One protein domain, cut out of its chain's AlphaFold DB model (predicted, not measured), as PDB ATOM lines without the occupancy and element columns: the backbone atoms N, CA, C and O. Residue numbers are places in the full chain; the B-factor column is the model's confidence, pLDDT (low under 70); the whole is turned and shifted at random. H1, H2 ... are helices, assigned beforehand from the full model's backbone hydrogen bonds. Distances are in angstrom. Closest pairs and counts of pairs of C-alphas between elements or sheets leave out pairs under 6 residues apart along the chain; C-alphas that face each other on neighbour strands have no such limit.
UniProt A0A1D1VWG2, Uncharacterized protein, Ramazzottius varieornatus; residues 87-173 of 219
ATOM      1  N   GLU A  87      12.637  28.137 -51.665       55.97
ATOM      2  CA  GLU A  87      13.224  28.351 -50.346       55.97
ATOM      3  C   GLU A  87      12.426  27.704 -49.196       55.97
ATOM      4  O   GLU A  87      13.021  27.198 -48.244       55.97
ATOM      5  N   ASP A  88      11.094  27.676 -49.270       52.06
ATOM      6  CA  ASP A  88      10.231  27.094 -48.233       52.06
ATOM      7  C   ASP A  88      10.150  25.567 -48.353       52.06
ATOM      8  O   ASP A  88      10.159  24.859 -47.343       52.06
ATOM      9  N   ALA A  89      10.172  25.042 -49.583       59.38
ATOM     10  CA  ALA A  89      10.280  23.605 -49.832       59.38
ATOM     11  C   ALA A  89      11.640  23.051 -49.364       59.38
ATOM     12  O   ALA A  89      11.692  22.004 -48.719       59.38
ATOM     13  N   ALA A  90      12.731  23.789 -49.608       60.41
ATOM     14  CA  ALA A  90      14.070  23.414 -49.155       60.41
ATOM     15  C   ALA A  90      14.209  23.447 -47.623       60.41
ATOM     16  O   ALA A  90      14.842  22.563 -47.048       60.41
ATOM     17  N   LYS A  91      13.578  24.413 -46.938       64.75
ATOM     18  CA  LYS A  91      13.530  24.440 -45.463       64.75
ATOM     19  C   LYS A  91      12.789  23.240 -44.891       64.75
ATOM     20  O   LYS A  91      13.226  22.690 -43.883       64.75
ATOM     21  N   TYR A  92      11.689  22.828 -45.518       55.69
ATOM     22  CA  TYR A  92      10.930  21.667 -45.064       55.69
ATOM     23  C   TYR A  92      11.705  20.362 -45.282       55.69
ATOM     24  O   TYR A  92      11.720  19.513 -44.395       55.69
ATOM     25  N   ASP A  93      12.407  20.220 -46.409       65.25
ATOM     26  CA  ASP A  93      13.219  19.032 -46.698       65.25
ATOM     27  C   ASP A  93      14.472  18.958 -45.808       65.25
ATOM     28  O   ASP A  93      14.797  17.904 -45.259       65.25
ATOM     29  N   GLN A  94      15.100  20.107 -45.534       63.59
ATOM     30  CA  GLN A  94      16.182  20.221 -44.556       63.59
ATOM     31  C   GLN A  94      15.696  19.897 -43.132       63.59
ATOM     32  O   GLN A  94      16.342  19.123 -42.427       63.59
ATOM     33  N   ALA A  95      14.534  20.412 -42.715       59.06
ATOM     34  CA  ALA A  95      13.930  20.096 -41.418       59.06
ATOM     35  C   ALA A  95      13.550  18.610 -41.299       59.06
ATOM     36  O   ALA A  95      13.709  18.001 -40.239       59.06
ATOM     37  N   ARG A  96      13.097  17.997 -42.398       68.38
ATOM     38  CA  ARG A  96      12.757  16.574 -42.467       68.38
ATOM     39  C   ARG A  96      14.001  15.683 -42.407       68.38
ATOM     40  O   ARG A  96      13.957  14.636 -41.762       68.38
ATOM     41  N   GLY A  97      15.106  16.115 -43.016       62.88
ATOM     42  CA  GLY A  97      16.418  15.479 -42.890       62.88
ATOM     43  C   GLY A  97      16.945  15.516 -41.455       62.88
ATOM     44  O   GLY A  97      17.323  14.478 -40.919       62.88
ATOM     45  N   ILE A  98      16.864  16.677 -40.797       59.81
ATOM     46  CA  ILE A  98      17.297  16.855 -39.402       59.81
ATOM     47  C   ILE A  98      16.477  15.967 -38.450       59.81
ATOM     48  O   ILE A  98      17.063  15.242 -37.653       59.81
ATOM     49  N   MET A  99      15.144  15.917 -38.583       61.66
ATOM     50  CA  MET A  99      14.315  15.034 -37.743       61.66
ATOM     51  C   MET A  99      14.604  13.541 -37.960       61.66
ATOM     52  O   MET A  99      14.541  12.754 -37.016       61.66
ATOM     53  N   ARG A 100      14.924  13.132 -39.196       65.00
ATOM     54  CA  ARG A 100      15.258  11.736 -39.519       65.00
ATOM     55  C   ARG A 100      16.598  11.311 -38.909       65.00
ATOM     56  O   ARG A 100      16.702  10.184 -38.431       65.00
ATOM     57  N   GLU A 101      17.587  12.200 -38.904       56.34
ATOM     58  CA  GLU A 101      18.905  11.975 -38.295       56.34
ATOM     59  C   GLU A 101      18.822  11.961 -36.753       56.34
ATOM     60  O   GLU A 101      19.406  11.095 -36.102       56.34
ATOM     61  N   GLU A 102      18.029  12.855 -36.149       52.47
ATOM     62  CA  GLU A 102      17.808  12.890 -34.693       52.47
ATOM     63  C   GLU A 102      17.084  11.638 -34.171       52.47
ATOM     64  O   GLU A 102      17.379  11.168 -33.067       52.47
ATOM     65  N   LEU A 103      16.187  11.057 -34.978       54.84
ATOM     66  CA  LEU A 103      15.508   9.800 -34.659       54.84
ATOM     67  C   LEU A 103      16.458   8.593 -34.740       54.84
ATOM     68  O   LEU A 103      16.340   7.669 -33.938       54.84
ATOM     69  N   ALA A 104      17.419   8.614 -35.669       55.97
ATOM     70  CA  ALA A 104      18.440   7.575 -35.803       55.97
ATOM     71  C   ALA A 104      19.486   7.630 -34.675       55.97
ATOM     72  O   ALA A 104      19.949   6.589 -34.212       55.97
ATOM     73  N   ASN A 105      19.804   8.832 -34.191       51.78
ATOM     74  CA  ASN A 105      20.804   9.045 -33.142       51.78
ATOM     75  C   ASN A 105      20.223   9.013 -31.716       51.78
ATOM     76  O   ASN A 105      20.959   9.240 -30.758       51.78
ATOM     77  N   GLY A 106      18.919   8.751 -31.551       52.44
ATOM     78  CA  GLY A 106      18.260   8.725 -30.236       52.44
ATOM     79  C   GLY A 106      18.295  10.070 -29.499       52.44
ATOM     80  O   GLY A 106      18.080  10.120 -28.293       52.44
ATOM     81  N   THR A 107      18.560  11.156 -30.228       51.78
ATOM     82  CA  THR A 107      18.790  12.519 -29.721       51.78
ATOM     83  C   THR A 107      17.495  13.340 -29.690       51.78
ATOM     84  O   THR A 107      17.520  14.559 -29.545       51.78
ATOM     85  N   PHE A 108      16.334  12.684 -29.794       47.00
ATOM     86  CA  PHE A 108      15.022  13.328 -29.741       47.00
ATOM     87  C   PHE A 108      14.873  14.135 -28.434       47.00
ATOM     88  O   PHE A 108      14.612  13.575 -27.372       47.00
ATOM     89  N   GLY A 109      15.095  15.452 -28.504       53.22
ATOM     90  CA  GLY A 109      15.039  16.368 -27.359       53.22
ATOM     91  C   GLY A 109      16.339  17.105 -27.009       53.22
ATOM     92  O   GLY A 109      16.267  18.103 -26.293       53.22
ATOM     93  N   LEU A 110      17.504  16.725 -27.552       51.94
ATOM     94  CA  LEU A 110      18.742  17.517 -27.435       51.94
ATOM     95  C   LEU A 110      18.791  18.584 -28.536       51.94
ATOM     96  O   LEU A 110      19.720  18.656 -29.335       51.94
ATOM     97  N   SER A 111      17.746  19.407 -28.600       49.84
ATOM     98  CA  SER A 111      17.649  20.480 -29.583       49.84
ATOM     99  C   SER A 111      18.811  21.472 -29.388       49.84
ATOM    100  O   SER A 111      19.107  21.834 -28.242       49.84
ATOM    101  N   PRO A 112      19.476  21.937 -30.465       47.41
ATOM    102  CA  PRO A 112      20.623  22.833 -30.380       47.41
ATOM    103  C   PRO A 112      20.202  24.151 -29.729       47.41
ATOM    104  O   PRO A 112      19.546  24.988 -30.342       47.41
ATOM    105  N   ARG A 113      20.567  24.293 -28.449       54.97
ATOM    106  CA  ARG A 113      20.567  25.516 -27.636       54.97
ATOM    107  C   ARG A 113      19.431  26.481 -27.996       54.97
ATOM    108  O   ARG A 113      19.665  27.606 -28.441       54.97
ATOM    109  N   ARG A 114      18.181  26.036 -27.801       63.44
ATOM    110  CA  ARG A 114      17.026  26.943 -27.844       63.44
ATOM    111  C   ARG A 114      17.272  28.035 -26.808       63.44
ATOM    112  O   ARG A 114      17.503  27.734 -25.640       63.44
ATOM    113  N   LYS A 115      17.292  29.293 -27.252       66.00
ATOM    114  CA  LYS A 115      17.432  30.450 -26.361       66.00
ATOM    115  C   LYS A 115      16.342  30.339 -25.296       66.00
ATOM    116  O   LYS A 115      15.167  30.242 -25.653       66.00
ATOM    117  N   ARG A 116      16.738  30.283 -24.022       75.75
ATOM    118  CA  ARG A 116      15.790  30.177 -22.912       75.75
ATOM    119  C   ARG A 116      14.891  31.404 -22.949       75.75
ATOM    120  O   ARG A 116      15.382  32.531 -22.991       75.75
ATOM    121  N   LYS A 117      13.586  31.166 -23.000       82.81
ATOM    122  CA  LYS A 117      12.595  32.232 -22.920       82.81
ATOM    123  C   LYS A 117      12.606  32.823 -21.519       82.81
ATOM    124  O   LYS A 117      12.885  32.126 -20.542       82.81
ATOM    125  N   THR A 118      12.319  34.111 -21.429       88.75
ATOM    126  CA  THR A 118      12.191  34.808 -20.148       88.75
ATOM    127  C   THR A 118      11.011  34.255 -19.346       88.75
ATOM    128  O   THR A 118      10.079  33.657 -19.889       88.75
ATOM    129  N   ALA A 119      11.018  34.472 -18.029       85.50
ATOM    130  CA  ALA A 119       9.940  34.003 -17.159       85.50
ATOM    131  C   ALA A 119       8.561  34.584 -17.537       85.50
ATOM    132  O   ALA A 119       7.543  33.941 -17.294       85.50
ATOM    133  N   GLU A 120       8.513  35.780 -18.129       90.31
ATOM    134  CA  GLU A 120       7.274  36.399 -18.615       90.31
ATOM    135  C   GLU A 120       6.777  35.740 -19.901       90.31
ATOM    136  O   GLU A 120       5.599  35.403 -20.013       90.31
ATOM    137  N   GLU A 121       7.683  35.475 -20.843       88.88
ATOM    138  CA  GLU A 121       7.355  34.766 -22.081       88.88
ATOM    139  C   GLU A 121       6.821  33.362 -21.801       88.88
ATOM    140  O   GLU A 121       5.866  32.949 -22.451       88.88
ATOM    141  N   LEU A 122       7.375  32.654 -20.809       91.94
ATOM    142  CA  LEU A 122       6.901  31.327 -20.404       91.94
ATOM    143  C   LEU A 122       5.476  31.351 -19.831       91.94
ATOM    144  O   LEU A 122       4.697  30.443 -20.113       91.94
ATOM    145  N   LYS A 123       5.112  32.383 -19.060       91.44
ATOM    146  CA  LYS A 123       3.769  32.516 -18.458       91.44
ATOM    147  C   LYS A 123       2.674  32.767 -19.493       91.44
ATOM    148  O   LYS A 123       1.526  32.408 -19.258       91.44
ATOM    149  N   ASN A 124       3.033  33.368 -20.623       94.19
ATOM    150  CA  ASN A 124       2.101  33.691 -21.700       94.19
ATOM    151  C   ASN A 124       1.872  32.515 -22.667       94.19
ATOM    152  O   ASN A 124       1.061  32.623 -23.588       94.19
ATOM    153  N   LEU A 125       2.592  31.400 -22.498       93.50
ATOM    154  CA  LEU A 125       2.415  30.210 -23.325       93.50
ATOM    155  C   LEU A 125       1.135  29.460 -22.954       93.50
ATOM    156  O   LEU A 125       0.706  29.429 -21.803       93.50
ATOM    157  N   SER A 126       0.561  28.769 -23.941       96.69
ATOM    158  CA  SER A 126      -0.430  27.734 -23.655       96.69
ATOM    159  C   SER A 126       0.200  26.631 -22.799       96.69
ATOM    160  O   SER A 126       1.397  26.357 -22.907       96.69
ATOM    161  N   THR A 127      -0.610  25.946 -21.986       97.00
ATOM    162  CA  THR A 127      -0.138  24.890 -21.073       97.00
ATOM    163  C   THR A 127       0.732  23.852 -21.776       97.00
ATOM    164  O   THR A 127       1.795  23.492 -21.282       97.00
ATOM    165  N   ARG A 128       0.310  23.397 -22.962       96.88
ATOM    166  CA  ARG A 128       1.065  22.420 -23.753       96.88
ATOM    167  C   ARG A 128       2.440  22.956 -24.148       96.88
ATOM    168  O   ARG A 128       3.435  22.284 -23.916       96.88
ATOM    169  N   ASN A 129       2.498  24.179 -24.668       95.25
ATOM    170  CA  ASN A 129       3.755  24.793 -25.089       95.25
ATOM    171  C   ASN A 129       4.693  25.032 -23.899       95.25
ATOM    172  O   ASN A 129       5.892  24.814 -24.018       95.25
ATOM    173  N   TYR A 130       4.156  25.440 -22.745       96.06
ATOM    174  CA  TYR A 130       4.949  25.582 -21.526       96.06
ATOM    175  C   TYR A 130       5.621  24.258 -21.138       96.06
ATOM    176  O   TYR A 130       6.819  24.226 -20.858       96.06
ATOM    177  N   LEU A 131       4.878  23.149 -21.166       95.75
ATOM    178  CA  LEU A 131       5.415  21.827 -20.835       95.75
ATOM    179  C   LEU A 131       6.440  21.346 -21.874       95.75
ATOM    180  O   LEU A 131       7.513  20.878 -21.486       95.75
ATOM    181  N   ASP A 132       6.145  21.521 -23.165       92.75
ATOM    182  CA  ASP A 132       7.015  21.135 -24.286       92.75
ATOM    183  C   ASP A 132       8.370  21.878 -24.264       92.75
ATOM    184  O   ASP A 132       9.398  21.371 -24.730       92.75
ATOM    185  N   GLU A 133       8.403  23.092 -23.714       91.25
ATOM    186  CA  GLU A 133       9.615  23.911 -23.640       91.25
ATOM    187  C   GLU A 133      10.420  23.741 -22.359       91.25
ATOM    188  O   GLU A 133      11.629  23.960 -22.391       91.25
ATOM    189  N   THR A 134       9.775  23.344 -21.265       92.00
ATOM    190  CA  THR A 134      10.415  23.250 -19.950       92.00
ATOM    191  C   THR A 134      10.815  21.816 -19.622       92.00
ATOM    192  O   THR A 134      11.991  21.471 -19.641       92.00
ATOM    193  N   VAL A 135       9.841  20.963 -19.314       94.50
ATOM    194  CA  VAL A 135      10.083  19.686 -18.631       94.50
ATOM    195  C   VAL A 135      10.000  18.473 -19.551       94.50
ATOM    196  O   VAL A 135      10.659  17.468 -19.286       94.50
ATOM    197  N   VAL A 136       9.224  18.541 -20.634       95.56
ATOM    198  CA  VAL A 136       8.954  17.385 -21.506       95.56
ATOM    199  C   VAL A 136      10.224  16.784 -22.120       95.56
ATOM    200  O   VAL A 136      10.356  15.562 -22.044       95.56
ATOM    201  N   PRO A 137      11.191  17.557 -22.664       93.19
ATOM    202  CA  PRO A 137      12.388  16.966 -23.271       93.19
ATOM    203  C   PRO A 137      13.182  16.099 -22.282       93.19
ATOM    204  O   PRO A 137      13.533  14.955 -22.577       93.19
ATOM    205  N   THR A 138      13.406  16.611 -21.072       94.44
ATOM    206  CA  THR A 138      14.147  15.902 -20.021       94.44
ATOM    207  C   THR A 138      13.343  14.734 -19.449       94.44
ATOM    208  O   THR A 138      13.912  13.671 -19.193       94.44
ATOM    209  N   LEU A 139      12.024  14.890 -19.290       96.50
ATOM    210  CA  LEU A 139      11.139  13.813 -18.841       96.50
ATOM    211  C   LEU A 139      11.124  12.645 -19.826       96.50
ATOM    212  O   LEU A 139      11.263  11.504 -19.395       96.50
ATOM    213  N   LEU A 140      11.012  12.904 -21.130       95.69
ATOM    214  CA  LEU A 140      11.023  11.850 -22.148       95.69
ATOM    215  C   LEU A 140      12.337  11.066 -22.141       95.69
ATOM    216  O   LEU A 140      12.319   9.833 -22.212       95.69
ATOM    217  N   ASN A 141      13.469  11.756 -21.992       94.06
ATOM    218  CA  ASN A 141      14.770  11.104 -21.875       94.06
ATOM    219  C   ASN A 141      14.851  10.224 -20.610       94.06
ATOM    220  O   ASN A 141      15.155   9.033 -20.689       94.06
ATOM    221  N   GLY A 142      14.477  10.774 -19.449       95.69
ATOM    222  CA  GLY A 142      14.484  10.036 -18.181       95.69
ATOM    223  C   GLY A 142      13.530   8.843 -18.172       95.69
ATOM    224  O   GLY A 142      13.886   7.766 -17.702       95.69
ATOM    225  N   MET A 143      12.336   8.990 -18.747       96.56
ATOM    226  CA  MET A 143      11.370   7.897 -18.885       96.56
ATOM    227  C   MET A 143      11.877   6.792 -19.818       96.56
ATOM    228  O   MET A 143      11.627   5.614 -19.557       96.56
ATOM    229  N   SER A 144      12.620   7.147 -20.869       95.44
ATOM    230  CA  SER A 144      13.225   6.175 -21.785       95.44
ATOM    231  C   SER A 144      14.300   5.332 -21.094       95.44
ATOM    232  O   SER A 144      14.330   4.111 -21.258       95.44
ATOM    233  N   GLU A 145      15.157   5.943 -20.272       96.12
ATOM    234  CA  GLU A 145      16.142   5.207 -19.466       96.12
ATOM    235  C   GLU A 145      15.498   4.389 -18.341       96.12
ATOM    236  O   GLU A 145      15.888   3.240 -18.097       96.12
ATOM    237  N   LEU A 146      14.472   4.938 -17.692       97.19
ATOM    238  CA  LEU A 146      13.709   4.246 -16.658       97.19
ATOM    239  C   LEU A 146      13.073   2.960 -17.207       97.19
ATOM    240  O   LEU A 146      13.145   1.907 -16.571       97.19
ATOM    241  N   ALA A 147      12.499   3.018 -18.411       96.62
ATOM    242  CA  ALA A 147      11.880   1.866 -19.065       96.62
ATOM    243  C   ALA A 147      12.878   0.735 -19.377       96.62
ATOM    244  O   ALA A 147      12.482  -0.436 -19.412       96.62
ATOM    245  N   ARG A 148      14.158   1.074 -19.588       96.25
ATOM    246  CA  ARG A 148      15.245   0.117 -19.863       96.25
ATOM    247  C   ARG A 148      15.807  -0.496 -18.584       96.25
ATOM    248  O   ARG A 148      16.060  -1.693 -18.551       96.25
ATOM    249  N   THR A 149      16.004   0.314 -17.548       96.06
ATOM    250  CA  THR A 149      16.645  -0.115 -16.294       96.06
ATOM    251  C   THR A 149      15.680  -0.791 -15.324       96.06
ATOM    252  O   THR A 149      16.115  -1.648 -14.559       96.06
ATOM    253  N   ARG A 150      14.388  -0.428 -15.362       97.06
ATOM    254  CA  ARG A 150      13.313  -0.947 -14.492       97.06
ATOM    255  C   ARG A 150      13.754  -1.130 -13.027       97.06
ATOM    256  O   ARG A 150      13.681  -2.238 -12.497       97.06
ATOM    257  N   PRO A 151      14.232  -0.058 -12.373       96.69
ATOM    258  CA  PRO A 151      14.689  -0.123 -10.992       96.69
ATOM    259  C   PRO A 151      13.522  -0.435 -10.044       96.69
ATOM    260  O   PRO A 151      12.373  -0.101 -10.330       96.69
ATOM    261  N   GLU A 152      13.833  -1.007  -8.878       96.75
ATOM    262  CA  GLU A 152      12.852  -1.376  -7.841       96.75
ATOM    263  C   GLU A 152      11.972  -0.191  -7.400       96.75
ATOM    264  O   GLU A 152      10.784  -0.350  -7.130       96.75
ATOM    265  N   LYS A 153      12.546   1.021  -7.383       97.69
ATOM    266  CA  LYS A 153      11.856   2.272  -7.038       97.69
ATOM    267  C   LYS A 153      11.891   3.263  -8.210       97.69
ATOM    268  O   LYS A 153      12.784   4.113  -8.264       97.69
ATOM    269  N   PRO A 154      10.926   3.198  -9.146       96.75
ATOM    270  CA  PRO A 154      10.970   3.988 -10.376       96.75
ATOM    271  C   PRO A 154      10.878   5.500 -10.148       96.75
ATOM    272  O   PRO A 154      11.588   6.260 -10.803       96.75
ATOM    273  N   LEU A 155      10.055   5.947  -9.193       97.62
ATOM    274  CA  LEU A 155       9.891   7.375  -8.895       97.62
ATOM    275  C   LEU A 155      11.159   7.988  -8.290       97.62
ATOM    276  O   LEU A 155      11.595   9.048  -8.730       97.62
ATOM    277  N   GLU A 156      11.763   7.316  -7.305       97.62
ATOM    278  CA  GLU A 156      12.993   7.792  -6.662       97.62
ATOM    279  C   GLU A 156      14.147   7.858  -7.668       97.62
ATOM    280  O   GLU A 156      14.921   8.815  -7.680       97.62
ATOM    281  N   TRP A 157      14.238   6.864  -8.555       98.00
ATOM    282  CA  TRP A 157      15.220   6.871  -9.629       98.00
ATOM    283  C   TRP A 157      15.016   8.058 -10.579       98.00
ATOM    284  O   TRP A 157      15.974   8.775 -10.869       98.00
ATOM    285  N   LEU A 158      13.776   8.304 -11.018       97.38
ATOM    286  CA  LEU A 158      13.471   9.384 -11.955       97.38
ATOM    287  C   LEU A 158      13.716  10.763 -11.335       97.38
ATOM    288  O   LEU A 158      14.298  11.618 -11.992       97.38
ATOM    289  N   ALA A 159      13.355  10.976 -10.068       96.81
ATOM    290  CA  ALA A 159      13.645  12.226  -9.364       96.81
ATOM    291  C   ALA A 159      15.153  12.530  -9.363       96.81
ATOM    292  O   ALA A 159      15.584  13.589  -9.820       96.81
ATOM    293  N   ARG A 160      15.969  11.541  -8.979       96.88
ATOM    294  CA  ARG A 160      17.435  11.651  -9.004       96.88
ATOM    295  C   ARG A 160      17.990  11.845 -10.421       96.88
ATOM    296  O   ARG A 160      19.074  12.407 -10.590       96.88
ATOM    297  N   PHE A 161      17.323  11.319 -11.447       96.62
ATOM    298  CA  PHE A 161      17.698  11.560 -12.841       96.62
ATOM    299  C   PHE A 161      17.454  13.026 -13.231       96.62
ATOM    300  O   PHE A 161      18.340  13.656 -13.812       96.62
ATOM    301  N   LEU A 162      16.289  13.576 -12.869       95.62
ATOM    302  CA  LEU A 162      15.911  14.960 -13.163       95.62
ATOM    303  C   LEU A 162      16.819  15.972 -12.452       95.62
ATOM    304  O   LEU A 162      17.286  16.899 -13.104       95.62
ATOM    305  N   GLU A 163      17.153  15.757 -11.177       94.94
ATOM    306  CA  GLU A 163      18.083  16.619 -10.422       94.94
ATOM    307  C   GLU A 163      19.445  16.746 -11.123       94.94
ATOM    308  O   GLU A 163      19.961  17.843 -11.334       94.94
ATOM    309  N   ARG A 164      20.012  15.620 -11.575       94.38
ATOM    310  CA  ARG A 164      21.282  15.618 -12.321       94.38
ATOM    311  C   ARG A 164      21.162  16.277 -13.688       94.38
ATOM    312  O   ARG A 164      22.158  16.759 -14.219       94.38
ATOM    313  N   ALA A 165      19.990  16.218 -14.314       89.06
ATOM    314  CA  ALA A 165      19.755  16.892 -15.583       89.06
ATOM    315  C   ALA A 165      19.689  18.415 -15.401       89.06
ATOM    316  O   ALA A 165      20.288  19.126 -16.204       89.06
ATOM    317  N   GLN A 166      19.060  18.892 -14.322       87.31
ATOM    318  CA  GLN A 166      19.022  20.312 -13.961       87.31
ATOM    319  C   GLN A 166      20.423  20.870 -13.687       87.31
ATOM    320  O   GLN A 166      20.798  21.869 -14.292       87.31
ATOM    321  N   GLU A 167      21.253  20.170 -12.903       88.75
ATOM    322  CA  GLU A 167      22.643  20.594 -12.639       88.75
ATOM    323  C   GLU A 167      23.467  20.742 -13.933       88.75
ATOM    324  O   GLU A 167      24.285  21.656 -14.079       88.75
ATOM    325  N   ARG A 168      23.237  19.859 -14.915       87.19
ATOM    326  CA  ARG A 168      23.874  19.963 -16.235       87.19
ATOM    327  C   ARG A 168      23.359  21.151 -17.042       87.19
ATOM    328  O   ARG A 168      24.150  21.759 -17.759       87.19
ATOM    329  N   GLU A 169      22.070  21.466 -16.952       82.19
ATOM    330  CA  GLU A 169      21.465  22.606 -17.645       82.19
ATOM    331  C   GLU A 169      21.965  23.937 -17.066       82.19
ATOM    332  O   GLU A 169      22.400  24.805 -17.824       82.19
ATOM    333  N   ASP A 170      22.041  24.054 -15.737       79.88
ATOM    334  CA  ASP A 170      22.593  25.225 -15.044       79.88
ATOM    335  C   ASP A 170      24.070  25.452 -15.407       79.88
ATOM    336  O   ASP A 170      24.509  26.581 -15.648       79.88
ATOM    337  N   ARG A 171      24.842  24.365 -15.538       79.94
ATOM    338  CA  ARG A 171      26.238  24.416 -15.993       79.94
ATOM    339  C   ARG A 171      26.379  24.766 -17.482       79.94
ATOM    340  O   ARG A 171      27.414  25.301 -17.871       79.94
ATOM    341  N   ALA A 172      25.389  24.456 -18.317       69.69
ATOM    342  CA  ALA A 172      25.411  24.744 -19.756       69.69
ATOM    343  C   ALA A 172      24.936  26.173 -20.102       69.69
ATOM    344  O   ALA A 172      25.317  26.722 -21.145       69.69
ATOM    345  N   ASP A 173      24.112  26.776 -19.241       63.41
ATOM    346  CA  ASP A 173      23.613  28.153 -19.367       63.41
ATOM    347  C   ASP A 173      24.563  29.178 -18.719       63.41
ATOM    348  O   ASP A 173      24.693  30.306 -19.203       63.41
TER     349      ASP A 173
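AT A GLANCE: This is residues 87 to 173 of the 219 residues of an uncharacterized protein of Ramazzottius varieornatus (UniProt A0A1D1VWG2). Two helices, H4 and H5, make a V, the second folding back from a tight turn, with two short helices, H2 and H3, leading into H4. Ahead of these, H1 is an arm whose residues 87 to 98 stick out free, joined to the rest by a long link with no named element, residues 105 to 118. The printed part has 87 residues with five named helices, H1 to H5 in that order, and no named strand; the class is all helix. The whole is loose, with a radius of gyration of the C-alphas of 15.7 A, and spans 51 by 35 by 26 A.

IN THESE COORDINATES: H1 is residues 87 to 104, 25.9 A long, starting at C-alpha 87 (13.224, 28.351, -50.346). H2 is residues 119 to 123, and H3 is residues 127 to 134. H4 is residues 136 to 149, 19.8 A long, starting at C-alpha 136 (8.954, 17.385, -21.506). H5, the longest helix, is residues 154 to 173, 28.7 A long, ending at C-alpha 173 (23.613, 28.153, -19.367).

HOW THE PARTS SIT: H1 touches no helix and is apart from H2, H3, H4 and H5. H2 and H3 are close but not clearly touching; their closest C-alphas, of Leu 122 and Tyr 130, are 6.2 A apart. H3 and H4 meet only through their link. H4 and H5 touch, their closest C-alphas being those of Gly 142 and Leu 158 at 6.3 A, and run opposite ways at a steep tilt of 45 degrees. In H1, H2, H3, H4 and H5 every O i to N i+4 pair is within hydrogen-bond range.

THE WHOLE: The C-alphas of Glu 87 and Glu 152, the two farthest apart, are 51.9 A apart. The printed part has no cut. The link from H1 to H2 is long; the other three are tight. The mean pLDDT of the printed part is 80.6, and residues 87 to 115 and 172 to 173 are under 70.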